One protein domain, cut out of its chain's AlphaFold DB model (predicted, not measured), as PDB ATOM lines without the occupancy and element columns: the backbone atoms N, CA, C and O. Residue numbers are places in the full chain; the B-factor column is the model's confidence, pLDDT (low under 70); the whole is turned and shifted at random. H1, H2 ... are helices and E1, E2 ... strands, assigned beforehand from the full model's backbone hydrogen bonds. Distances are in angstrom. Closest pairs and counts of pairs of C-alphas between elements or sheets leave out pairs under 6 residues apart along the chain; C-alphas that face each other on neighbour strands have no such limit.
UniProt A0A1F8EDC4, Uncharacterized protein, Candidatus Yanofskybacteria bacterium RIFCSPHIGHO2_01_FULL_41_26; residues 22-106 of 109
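This is residues 22 to 106 of the 109 residues of an uncharacterized protein of Candidatus Yanofskybacteria bacterium RIFCSPHIGHO2_01_FULL_41_26 (UniProt A0A1F8EDC4). A small twisted sheet of three strands, E1 E2 E3, has helices H1 and H3 over one of its faces; H4 runs antiparallel beside H1, and the short H2 lies between H1 and H3 along the chain, near the E1 side of the sheet. The printed part has 85 residues with four named helices and three named strands, in the order H1 H2 H3 E1 E2 E3 H4. The sheet's order is E1 E2 E3, all antiparallel, and the class is mixed, helices and strands. The whole is compact, with a radius of gyration of the C-alphas of 12.1 A, and rounded, with spans of 33 by 26 by 25 A.

H1, residues 22 to 32, and H2, residues 35 to 40, are close but not clearly touching: their closest C-alphas, those of Ile 29 and Trp 36, are 7.0 A apart, and their lines are about perpendicular at 76 degrees. H3, residues 48 to 55, is close to H2 but not clearly touching, with the C-alphas of Gln 40 and Leu 48 closest at 7.6 A. E1, residues 67 to 72, E2, residues 76 to 82, and E3, residues 87 to 89, form a meander, each strand the antiparallel neighbour of the one before. In the hairpin of E1 and E2, N 68 and O 81 are within hydrogen-bond range at 2.8 A; in that of E2 and E3, N 88 and O 80 are, at 2.8 A. H3 is on the sheet at a height of 8.5 A, over E1 and along it at 4 degrees on the local plane. H1 is on the same face of the sheet as H3, which gives two layers, helices on one face of a sheet; its height over the sheet is 10.2 A, and it lies over E2 and only just not over E3, on which 2 of its C-alphas fall. H2 only grazes the sheet with residues 36 to 40. H4, residues 96 to 105, touches H1, opposite ways at a shallow tilt of 15 degrees, with the C-alphas of Ile 31 and Asp 98 closest at 6.0 A. H4 is only just on the sheet, with 5 pairs of C-alphas within 10 A, and only grazes it. In H1, H2, H3 and H4 every O i to N i+4 pair is within hydrogen-bond range.

H1 begins at C-alpha 22 (175.468, 244.400, 193.060) and is 15.4 A long. H2 is 8.8 A, H3 10.5 A, E1 15.5 A, E2 17.7 A, E3 6.7 A. H4 is 14.3 A and ends at C-alpha 105 (167.252, 254.650, 196.365).

The C-alphas of Glu 58 and Pro 96, the two farthest apart, are 34.7 A apart. The printed part has no cut. The link from H3 to E1, of 11 residues, is long. Mean pLDDT of the printed part is 89.3; residues 59 to 65 of the model are under 70.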
ATOM      1  N   ASP A  22     176.121 245.062 191.931       94.56
ATOM      2  CA  ASP A  22     175.468 244.400 193.060       94.56
ATOM      3  C   ASP A  22     174.528 245.360 193.802       94.56
ATOM      4  O   ASP A  22     173.382 245.010 194.090       94.56
ATOM      5  N   GLU A  23     174.965 246.597 194.048       95.25
ATOM      6  CA  GLU A  23     174.154 247.624 194.704       95.25
ATOM      7  C   GLU A  23     172.981 248.067 193.833       95.25
ATOM      8  O   GLU A  23     171.866 248.247 194.327       95.25
ATOM      9  N   THR A  24     173.212 248.193 192.527       96.75
ATOM     10  CA  THR A  24     172.166 248.561 191.572       96.75
ATOM     11  C   THR A  24     171.102 247.472 191.488       96.75
ATOM     12  O   THR A  24     169.910 247.759 191.590       96.75
ATOM     13  N   MET A  25     171.515 246.207 191.375       95.75
ATOM     14  CA  MET A  25     170.595 245.071 191.357       95.75
ATOM     15  C   MET A  25     169.828 244.945 192.673       95.75
ATOM     16  O   MET A  25     168.619 244.719 192.649       95.75
ATOM     17  N   ALA A  26     170.496 245.135 193.814       95.00
ATOM     18  CA  ALA A  26     169.842 245.134 195.118       95.00
ATOM     19  C   ALA A  26     168.762 246.224 195.206       95.00
ATOM     20  O   ALA A  26     167.653 245.936 195.654       95.00
ATOM     21  N   ALA A  27     169.040 247.434 194.714       95.69
ATOM     22  CA  ALA A  27     168.072 248.527 194.699       95.69
ATOM     23  C   ALA A  27     166.863 248.238 193.789       95.69
ATOM     24  O   ALA A  27     165.728 248.524 194.165       95.69
ATOM     25  N   MET A  28     167.072 247.619 192.619       96.12
ATOM     26  CA  MET A  28     165.969 247.186 191.746       96.12
ATOM     27  C   MET A  28     165.109 246.102 192.419       96.12
ATOM     28  O   MET A  28     163.882 246.171 192.390       96.12
ATOM     29  N   ILE A  29     165.737 245.118 193.074       95.75
ATOM     30  CA  ILE A  29     165.034 244.049 193.805       95.75
ATOM     31  C   ILE A  29     164.267 244.609 195.009       95.75
ATOM     32  O   ILE A  29     163.181 244.124 195.315       95.75
ATOM     33  N   GLU A  30     164.792 245.630 195.688       95.69
ATOM     34  CA  GLU A  30     164.104 246.284 196.808       95.69
ATOM     35  C   GLU A  30     162.776 246.920 196.371       95.69
ATOM     36  O   GLU A  30     161.800 246.878 197.122       95.69
ATOM     37  N   ILE A  31     162.714 247.449 195.144       95.06
ATOM     38  CA  ILE A  31     161.491 248.021 194.568       95.06
ATOM     39  C   ILE A  31     160.523 246.923 194.113       95.06
ATOM     40  O   ILE A  31     159.349 246.946 194.479       95.06
ATOM     41  N   GLU A  32     160.996 245.961 193.320       95.31
ATOM     42  CA  GLU A  32     160.119 244.970 192.674       95.31
ATOM     43  C   GLU A  32     159.730 243.799 193.584       95.31
ATOM     44  O   GLU A  32     158.739 243.108 193.337       95.31
ATOM     45  N   GLY A  33     160.511 243.559 194.633       93.25
ATOM     46  CA  GLY A  33     160.419 242.382 195.482       93.25
ATOM     47  C   GLY A  33     161.239 241.188 194.966       93.25
ATOM     48  O   GLY A  33     161.642 241.131 193.801       93.25
ATOM     49  N   PRO A  34     161.489 240.190 195.834       89.25
ATOM     50  CA  PRO A  34     162.387 239.069 195.539       89.25
ATOM     51  C   PRO A  34     161.897 238.174 194.390       89.25
ATOM     52  O   PRO A  34     162.710 237.632 193.641       89.25
ATOM     53  N   ASP A  35     160.580 238.063 194.207       90.56
ATOM     54  CA  ASP A  35     159.975 237.204 193.181       90.56
ATOM     55  C   ASP A  35     160.234 237.714 191.756       90.56
ATOM     56  O   ASP A  35     160.165 236.952 190.789       90.56
ATOM     57  N   TRP A  36     160.585 238.994 191.601       94.12
ATOM     58  CA  TRP A  36     160.856 239.598 190.301       94.12
ATOM     59  C   TRP A  36     161.968 238.875 189.535       94.12
ATOM     60  O   TRP A  36     161.842 238.665 188.329       94.12
ATOM     61  N   ILE A  37     163.021 238.419 190.222       90.56
ATOM     62  CA  ILE A  37     164.127 237.675 189.597       90.56
ATOM     63  C   ILE A  37     163.654 236.334 189.025       90.56
ATOM     64  O   ILE A  37     164.070 235.943 187.935       90.56
ATOM     65  N   GLU A  38     162.759 235.633 189.722       90.19
ATOM     66  CA  GLU A  38     162.204 234.367 189.236       90.19
ATOM     67  C   GLU A  38     161.269 234.587 188.043       90.19
ATOM     68  O   GLU A  38     161.321 233.840 187.064       90.19
ATOM     69  N   HIS A  39     160.464 235.652 188.067       89.25
ATOM     70  CA  HIS A  39     159.581 236.004 186.954       89.25
ATOM     71  C   HIS A  39     160.359 236.336 185.677       89.25
ATOM     72  O   HIS A  39     159.949 235.922 184.591       89.25
ATOM     73  N   GLN A  40     161.502 237.011 185.806       89.62
ATOM     74  CA  GLN A  40     162.354 237.365 184.672       89.62
ATOM     75  C   GLN A  40     162.870 236.157 183.887       89.62
ATOM     76  O   GLN A  40     163.049 236.260 182.676       89.62
ATOM     77  N   LYS A  41     163.060 234.996 184.527       87.19
ATOM     78  CA  LYS A  41     163.499 233.766 183.839       87.19
ATOM     79  C   LYS A  41     162.488 233.268 182.804       87.19
ATOM     80  O   LYS A  41     162.861 232.521 181.906       87.19
ATOM     81  N   ASN A  42     161.224 233.671 182.933       87.50
ATOM     82  CA  ASN A  42     160.147 233.278 182.029       87.50
ATOM     83  C   ASN A  42     159.918 234.289 180.893       87.50
ATOM     84  O   ASN A  42     159.041 234.074 180.058       87.50
ATOM     85  N   TRP A  43     160.654 235.402 180.864       88.56
ATOM     86  CA  TRP A  43     160.530 236.414 179.819       88.56
ATOM     87  C   TRP A  43     161.565 236.183 178.722       88.56
ATOM     88  O   TRP A  43     162.729 235.901 178.994       88.56
ATOM     89  N   SER A  44     161.140 236.323 177.467       86.25
ATOM     90  CA  SER A  44     162.019 236.179 176.303       86.25
ATOM     91  C   SER A  44     162.862 237.427 176.017       86.25
ATOM     92  O   SER A  44     163.837 237.337 175.282       86.25
ATOM     93  N   SER A  45     162.488 238.586 176.563       88.31
ATOM     94  CA  SER A  45     163.170 239.870 176.365       88.31
ATOM     95  C   SER A  45     162.898 240.831 177.528       88.31
ATOM     96  O   SER A  45     162.091 240.536 178.414       88.31
ATOM     97  N   ASN A  46     163.576 241.984 177.518       91.62
ATOM     98  CA  ASN A  46     163.444 243.058 178.508       91.62
ATOM     99  C   ASN A  46     163.723 242.594 179.946       91.62
ATOM    100  O   ASN A  46     163.026 242.954 180.899       91.62
ATOM    101  N   THR A  47     164.753 241.764 180.088       93.50
ATOM    102  CA  THR A  47     165.219 241.215 181.362       93.50
ATOM    103  C   THR A  47     166.494 241.919 181.817       93.50
ATOM    104  O   THR A  47     167.256 242.461 181.021       93.50
ATOM    105  N   LEU A  48     166.769 241.863 183.115       93.69
ATOM    106  CA  LEU A  48     168.005 242.324 183.733       93.69
ATOM    107  C   LEU A  48     169.216 241.564 183.183       93.69
ATOM    108  O   LEU A  48     170.244 242.171 182.900       93.69
ATOM    109  N   SER A  49     169.093 240.250 182.970       92.50
ATOM    110  CA  SER A  49     170.149 239.463 182.322       92.50
ATOM    111  C   SER A  49     170.388 239.910 180.878       92.50
ATOM    112  O   SER A  49     171.541 240.003 180.461       92.50
ATOM    113  N   GLY A  50     169.326 240.254 180.146       92.44
ATOM    114  CA  GLY A  50     169.411 240.839 178.811       92.44
ATOM    115  C   GLY A  50     170.108 242.202 178.811       92.44
ATOM    116  O   GLY A  50     171.000 242.417 177.996       92.44
ATOM    117  N   ALA A  51     169.789 243.079 179.767       92.94
ATOM    118  CA  ALA A  51     170.463 244.368 179.926       92.94
ATOM    119  C   ALA A  51     171.960 244.202 180.229       92.94
ATOM    120  O   ALA A  51     172.795 244.887 179.642       92.94
ATOM    121  N   ILE A  52     172.320 243.261 181.108       93.00
ATOM    122  CA  ILE A  52     173.721 242.965 181.440       93.00
ATOM    123  C   ILE A  52     174.472 242.423 180.215       93.00
ATOM    124  O   ILE A  52     175.598 242.848 179.961       93.00
ATOM    125  N   ALA A  53     173.864 241.519 179.441       91.75
ATOM    126  CA  ALA A  53     174.453 241.012 178.200       91.75
ATOM    127  C   ALA A  53     174.618 242.129 177.154       91.75
ATOM    128  O   ALA A  53     175.668 242.239 176.523       91.75
ATOM    129  N   TRP A  54     173.624 243.011 177.017       91.31
ATOM    130  CA  TRP A  54     173.687 244.176 176.134       91.31
ATOM    131  C   TRP A  54     174.827 245.132 176.518       91.31
ATOM    132  O   TRP A  54     175.637 245.489 175.665       91.31
ATOM    133  N   LEU A  55     174.996 245.443 177.810       91.88
ATOM    134  CA  LEU A  55     176.108 246.269 178.308       91.88
ATOM    135  C   LEU A  55     177.498 245.664 178.040       91.88
ATOM    136  O   LEU A  55     178.487 246.406 178.019       91.88
ATOM    137  N   ARG A  56     177.579 244.340 177.852       91.44
ATOM    138  CA  ARG A  56     178.795 243.594 177.485       91.44
ATOM    139  C   ARG A  56     178.987 243.443 175.971       91.44
ATOM    140  O   ARG A  56     180.030 242.951 175.551       91.44
ATOM    141  N   GLY A  57     178.015 243.861 175.159       88.19
ATOM    142  CA  GLY A  57     178.017 243.644 173.710       88.19
ATOM    143  C   GLY A  57     177.730 242.194 173.301       88.19
ATOM    144  O   GLY A  57     178.104 241.783 172.208       88.19
ATOM    145  N   GLU A  58     177.100 241.411 174.180       86.69
ATOM    146  CA  GLU A  58     176.800 239.982 173.995       86.69
ATOM    147  C   GLU A  58     175.357 239.729 173.499       86.69
ATOM    148  O   GLU A  58     175.008 238.592 173.189       86.69
ATOM    149  N   GLY A  59     174.505 240.760 173.447       68.31
ATOM    150  CA  GLY A  59     173.084 240.657 173.088       68.31
ATOM    151  C   GLY A  59     172.753 241.069 171.649       68.31
ATOM    152  O   GLY A  59     173.531 241.753 170.987       68.31
ATOM    153  N   GLU A  60     171.568 240.681 171.167       61.06
ATOM    154  CA  GLU A  60     171.013 241.212 169.916       61.06
ATOM    155  C   GLU A  60     170.749 242.723 170.059       61.06
ATOM    156  O   GLU A  60     170.155 243.174 171.040       61.06
ATOM    157  N   ASN A  61     171.199 243.505 169.071       56.00
ATOM    158  CA  ASN A  61     171.051 244.965 168.980       56.00
ATOM    159  C   ASN A  61     169.597 245.398 168.690       56.00
ATOM    160  O   ASN A  61     169.373 246.226 167.811       56.00
ATOM    161  N   ASP A  62     168.601 244.837 169.378       51.81
ATOM    162  CA  ASP A  62     167.189 245.192 169.172       51.81
ATOM    163  C   ASP A  62     166.671 246.191 170.217       51.81
ATOM    164  O   ASP A  62     165.512 246.191 170.626       51.81
ATOM    165  N   THR A  63     167.547 247.086 170.668       55.28
ATOM    166  CA  THR A  63     167.124 248.326 171.310       55.28
ATOM    167  C   THR A  63     167.080 249.379 170.215       55.28
ATOM    168  O   THR A  63     168.082 250.027 169.927       55.28
ATOM    169  N   GLY A  64     165.932 249.566 169.562       50.56
ATOM    170  CA  GLY A  64     165.706 250.650 168.591       50.56
ATOM    171  C   GLY A  64     165.808 252.075 169.177       50.56
ATOM    172  O   GLY A  64     165.156 252.988 168.678       50.56
ATOM    173  N   GLY A  65     166.577 252.270 170.252       63.41
ATOM    174  CA  GLY A  65     166.779 253.508 170.994       63.41
ATOM    175  C   GLY A  65     168.035 253.453 171.875       63.41
ATOM    176  O   GLY A  65     168.699 252.425 171.972       63.41
ATOM    177  N   SER A  66     168.344 254.577 172.525       82.62
ATOM    178  CA  SER A  66     169.577 254.833 173.292       82.62
ATOM    179  C   SER A  66     169.735 254.038 174.600       82.62
ATOM    180  O   SER A  66     170.715 254.236 175.317       82.62
ATOM    181  N   SER A  67     168.761 253.192 174.942       90.38
ATOM    182  CA  SER A  67     168.679 252.501 176.232       90.38
ATOM    183  C   SER A  67     168.043 251.121 176.078       90.38
ATOM    184  O   SER A  67     167.109 250.941 175.292       90.38
ATOM    185  N   TYR A  68     168.473 250.172 176.906       92.69
ATOM    186  CA  TYR A  68     167.821 248.878 177.073       92.69
ATOM    187  C   TYR A  68     166.666 248.975 178.075       92.69
ATOM    188  O   TYR A  68     166.812 249.543 179.157       92.69
ATOM    189  N   ILE A  69     165.511 248.402 177.740       93.06
ATOM    190  CA  ILE A  69     164.335 248.408 178.618       93.06
ATOM    191  C   ILE A  69     164.345 247.154 179.486       93.06
ATOM    192  O   ILE A  69     164.373 246.044 178.967       93.06
ATOM    193  N   VAL A  70     164.235 247.317 180.802       94.12
ATOM    194  CA  VAL A  70     163.967 246.203 181.720       94.12
ATOM    195  C   VAL A  70     162.552 246.329 182.267       94.12
ATOM    196  O   VAL A  70     162.127 247.388 182.744       94.12
ATOM    197  N   HIS A  71     161.803 245.233 182.196       94.19
ATOM    198  CA  HIS A  71     160.460 245.160 182.747       94.19
ATOM    199  C   HIS A  71     160.475 245.021 184.276       94.19
ATOM    200  O   HIS A  71     161.274 244.276 184.841       94.19
ATOM    201  N   GLY A  72     159.542 245.693 184.946       92.31
ATOM    202  CA  GLY A  72     159.218 245.470 186.356       92.31
ATOM    203  C   GLY A  72     158.284 244.273 186.530       92.31
ATOM    204  O   GLY A  72     157.815 243.678 185.552       92.31
ATOM    205  N   LEU A  73     157.978 243.918 187.775       88.56
ATOM    206  CA  LEU A  73     157.037 242.857 188.105       88.56
ATOM    207  C   LEU A  73     155.686 243.113 187.411       88.56
ATOM    208  O   LEU A  73     155.105 244.193 187.504       88.56
ATOM    209  N   GLY A  74     155.206 242.112 186.667       84.00
ATOM    210  CA  GLY A  74     154.013 242.226 185.815       84.00
ATOM    211  C   GLY A  74     154.288 242.546 184.338       84.00
ATOM    212  O   GLY A  74     153.341 242.579 183.559       84.00
ATOM    213  N   GLY A  75     155.552 242.722 183.932       83.00
ATOM    214  CA  GLY A  75     155.942 242.821 182.518       83.00
ATOM    215  C   GLY A  75     155.820 244.221 181.905       83.00
ATOM    216  O   GLY A  75     155.712 244.344 180.691       83.00
ATOM    217  N   MET A  76     155.802 245.269 182.731       86.06
ATOM    218  CA  MET A  76     155.712 246.665 182.282       86.06
ATOM    219  C   MET A  76     157.094 247.309 182.196       86.06
ATOM    220  O   MET A  76     157.931 247.061 183.062       86.06
ATOM    221  N   ASN A  77     157.308 248.202 181.226       90.44
ATOM    222  CA  ASN A  77     158.524 249.016 181.118       90.44
ATOM    223  C   ASN A  77     158.771 249.779 182.423       90.44
ATOM    224  O   ASN A  77     157.972 250.633 182.812       90.44
ATOM    225  N   ARG A  78     159.867 249.465 183.108       94.06
ATOM    226  CA  ARG A  78     160.126 249.982 184.453       94.06
ATOM    227  C   ARG A  78     161.479 250.648 184.556       94.06
ATOM    228  O   ARG A  78     161.558 251.704 185.172       94.06
ATOM    229  N   TYR A  79     162.496 250.069 183.936       95.19
ATOM    230  CA  TYR A  79     163.844 250.605 183.972       95.19
ATOM    231  C   TYR A  79     164.366 250.833 182.561       95.19
ATOM    232  O   TYR A  79     164.083 250.049 181.653       95.19
ATOM    233  N   TYR A  80     165.155 251.887 182.409       94.69
ATOM    234  CA  TYR A  80     165.910 252.182 181.201       94.69
ATOM    235  C   TYR A  80     167.387 252.158 181.564       94.69
ATOM    236  O   TYR A  80     167.820 252.918 182.427       94.69
ATOM    237  N   VAL A  81     168.134 251.253 180.947       94.69
ATOM    238  CA  VAL A  81     169.569 251.083 181.162       94.69
ATOM    239  C   VAL A  81     170.290 251.735 179.995       94.69
ATOM    240  O   VAL A  81     170.164 251.272 178.862       94.69
ATOM    241  N   ASP A  82     171.008 252.817 180.258       94.06
ATOM    242  CA  ASP A  82     171.770 253.533 179.238       94.06
ATOM    243  C   ASP A  82     173.123 252.839 178.981       94.06
ATOM    244  O   ASP A  82     173.575 251.992 179.757       94.06
ATOM    245  N   GLU A  83     173.787 253.169 177.869       92.31
ATOM    246  CA  GLU A  83     175.029 252.500 177.443       92.31
ATOM    247  C   GLU A  83     176.173 252.615 178.462       92.31
ATOM    248  O   GLU A  83     177.047 251.747 178.517       92.31
ATOM    249  N   ASP A  84     176.189 253.658 179.290       93.44
ATOM    250  CA  ASP A  84     177.170 253.840 180.366       93.44
ATOM    251  C   ASP A  84     176.854 253.005 181.625       93.44
ATOM    252  O   ASP A  84     177.625 253.004 182.586       93.44
ATOM    253  N   GLY A  85     175.757 252.243 181.599       94.50
ATOM    254  CA  GLY A  85     175.279 251.398 182.683       94.50
ATOM    255  C   GLY A  85     174.364 252.110 183.672       94.50
ATOM    256  O   GLY A  85     173.848 251.435 184.562       94.50
ATOM    257  N   SER A  86     174.156 253.425 183.555       95.88
ATOM    258  CA  SER A  86     173.219 254.148 184.417       95.88
ATOM    259  C   SER A  86     171.794 253.623 184.232       95.88
ATOM    260  O   SER A  86     171.407 253.192 183.142       95.88
ATOM    261  N   VAL A  87     171.026 253.593 185.324       96.44
ATOM    262  CA  VAL A  87     169.652 253.078 185.310       96.44
ATOM    263  C   VAL A  87     168.678 254.169 185.721       96.44
ATOM    264  O   VAL A  87     168.744 254.711 186.826       96.44
ATOM    265  N   ARG A  88     167.726 254.439 184.833       95.12
ATOM    266  CA  ARG A  88     166.609 255.355 185.055       95.12
ATOM    267  C   ARG A  88     165.329 254.586 185.343       95.12
ATOM    268  O   ARG A  88     165.125 253.486 184.827       95.12
ATOM    269  N   PHE A  89     164.466 255.162 186.168       95.06
ATOM    270  CA  PHE A  89     163.226 254.565 186.644       95.06
ATOM    271  C   PHE A  89     162.002 255.241 186.024       95.06
ATOM    272  O   PHE A  89     161.778 256.443 186.149       95.06
ATOM    273  N   SER A  90     161.141 254.443 185.401       93.69
ATOM    274  CA  SER A  90     159.930 254.915 184.742       93.69
ATOM    275  C   SER A  90     158.830 255.264 185.745       93.69
ATOM    276  O   SER A  90     158.058 254.391 186.156       93.69
ATOM    277  N   ARG A  91     158.628 256.557 186.010       92.50
ATOM    278  CA  ARG A  91     157.473 257.043 186.794       92.50
ATOM    279  C   ARG A  91     156.128 256.695 186.152       92.50
ATOM    280  O   ARG A  91     155.197 256.313 186.851       92.50
ATOM    281  N   SER A  92     156.028 256.757 184.821       90.56
ATOM    282  CA  SER A  92     154.758 256.587 184.088       90.56
ATOM    283  C   SER A  92     154.112 255.207 184.211       90.56
ATOM    284  O   SER A  92     152.931 255.057 183.916       90.56
ATOM    285  N   HIS A  93     154.870 254.198 184.636       87.06
ATOM    286  CA  HIS A  93     154.387 252.822 184.721       87.06
ATOM    287  C   HIS A  93     154.380 252.304 186.163       87.06
ATOM    288  O   HIS A  93     154.134 251.114 186.367       87.06
ATOM    289  N   ALA A  94     154.768 253.124 187.147       89.06
ATOM    290  CA  ALA A  94     155.043 252.713 188.524       89.06
ATOM    291  C   ALA A  94     153.956 253.197 189.487       89.06
ATOM    292  O   ALA A  94     153.289 254.204 189.242       89.06
ATOM    293  N   SER A  95     153.776 252.488 190.603       91.44
ATOM    294  CA  SER A  95     152.887 252.971 191.658       91.44
ATOM    295  C   SER A  95     153.526 254.160 192.395       91.44
ATOM    296  O   SER A  95     154.754 254.260 192.450       91.44
ATOM    297  N   PRO A  96     152.740 255.047 193.040       92.56
ATOM    298  CA  PRO A  96     153.297 256.141 193.840       92.56
ATOM    299  C   PRO A  96     154.265 255.677 194.939       92.56
ATOM    300  O   PRO A  96     155.210 256.390 195.270       92.56
ATOM    301  N   LYS A  97     154.046 254.475 195.490       93.50
ATOM    302  CA  LYS A  97     154.927 253.869 196.495       93.50
ATOM    303  C   LYS A  97     156.291 253.530 195.893       93.50
ATOM    304  O   LYS A  97     157.310 253.855 196.495       93.50
ATOM    305  N   ASP A  98     156.301 252.907 194.721       93.38
ATOM    306  CA  ASP A  98     157.534 252.465 194.065       93.38
ATOM    307  C   ASP A  98     158.343 253.660 193.564       93.38
ATOM    308  O   ASP A  98     159.561 253.659 193.671       93.38
ATOM    309  N   ILE A  99     157.666 254.722 193.106       94.06
ATOM    310  CA  ILE A  99     158.307 255.992 192.737       94.06
ATOM    311  C   ILE A  99     159.045 256.595 193.938       94.06
ATOM    312  O   ILE A  99     160.226 256.908 193.832       94.06
ATOM    313  N   ALA A 100     158.375 256.726 195.087       93.62
ATOM    314  CA  ALA A 100     158.996 257.286 196.288       93.62
ATOM    315  C   ALA A 100     160.178 256.429 196.779       93.62
ATOM    316  O   ALA A 100     161.192 256.956 197.239       93.62
ATOM    317  N   LEU A 101     160.062 255.103 196.661       94.62
ATOM    318  CA  LEU A 101     161.141 254.184 197.002       94.62
ATOM    319  C   LEU A 101     162.325 254.328 196.033       94.62
ATOM    320  O   LEU A 101     163.455 254.470 196.496       94.62
ATOM    321  N   ALA A 102     162.077 254.386 194.722       94.56
ATOM    322  CA  ALA A 102     163.100 254.592 193.698       94.56
ATOM    323  C   ALA A 102     163.861 255.915 193.896       94.56
ATOM    324  O   ALA A 102     165.092 255.922 193.877       94.56
ATOM    325  N   GLU A 103     163.153 257.011 194.189       93.06
ATOM    326  CA  GLU A 103     163.766 258.302 194.539       93.06
ATOM    327  C   GLU A 103     164.667 258.175 195.776       93.06
ATOM    328  O   GLU A 103     165.808 258.637 195.773       93.06
ATOM    329  N   SER A 104     164.198 257.491 196.826       92.88
ATOM    330  CA  SER A 104     164.991 257.270 198.044       92.88
ATOM    331  C   SER A 104     166.215 256.369 197.825       92.88
ATOM    332  O   SER A 104     167.186 256.437 198.584       92.88
ATOM    333  N   LEU A 105     166.166 255.525 196.791       93.06
ATOM    334  CA  LEU A 105     167.252 254.650 196.365       93.06
ATOM    335  C   LEU A 105     168.255 255.351 195.444       93.06
ATOM    336  O   LEU A 105     169.354 254.834 195.285       93.06
ATOM    337  N   GLY A 106     167.928 256.538 194.926       92.75
ATOM    338  CA  GLY A 106     168.812 257.324 194.067       92.75
ATOM    339  C   GLY A 106     168.629 257.066 192.571       92.75
ATOM    340  O   GLY A 106     169.504 257.435 191.788       92.75
TER     341      GLY A 106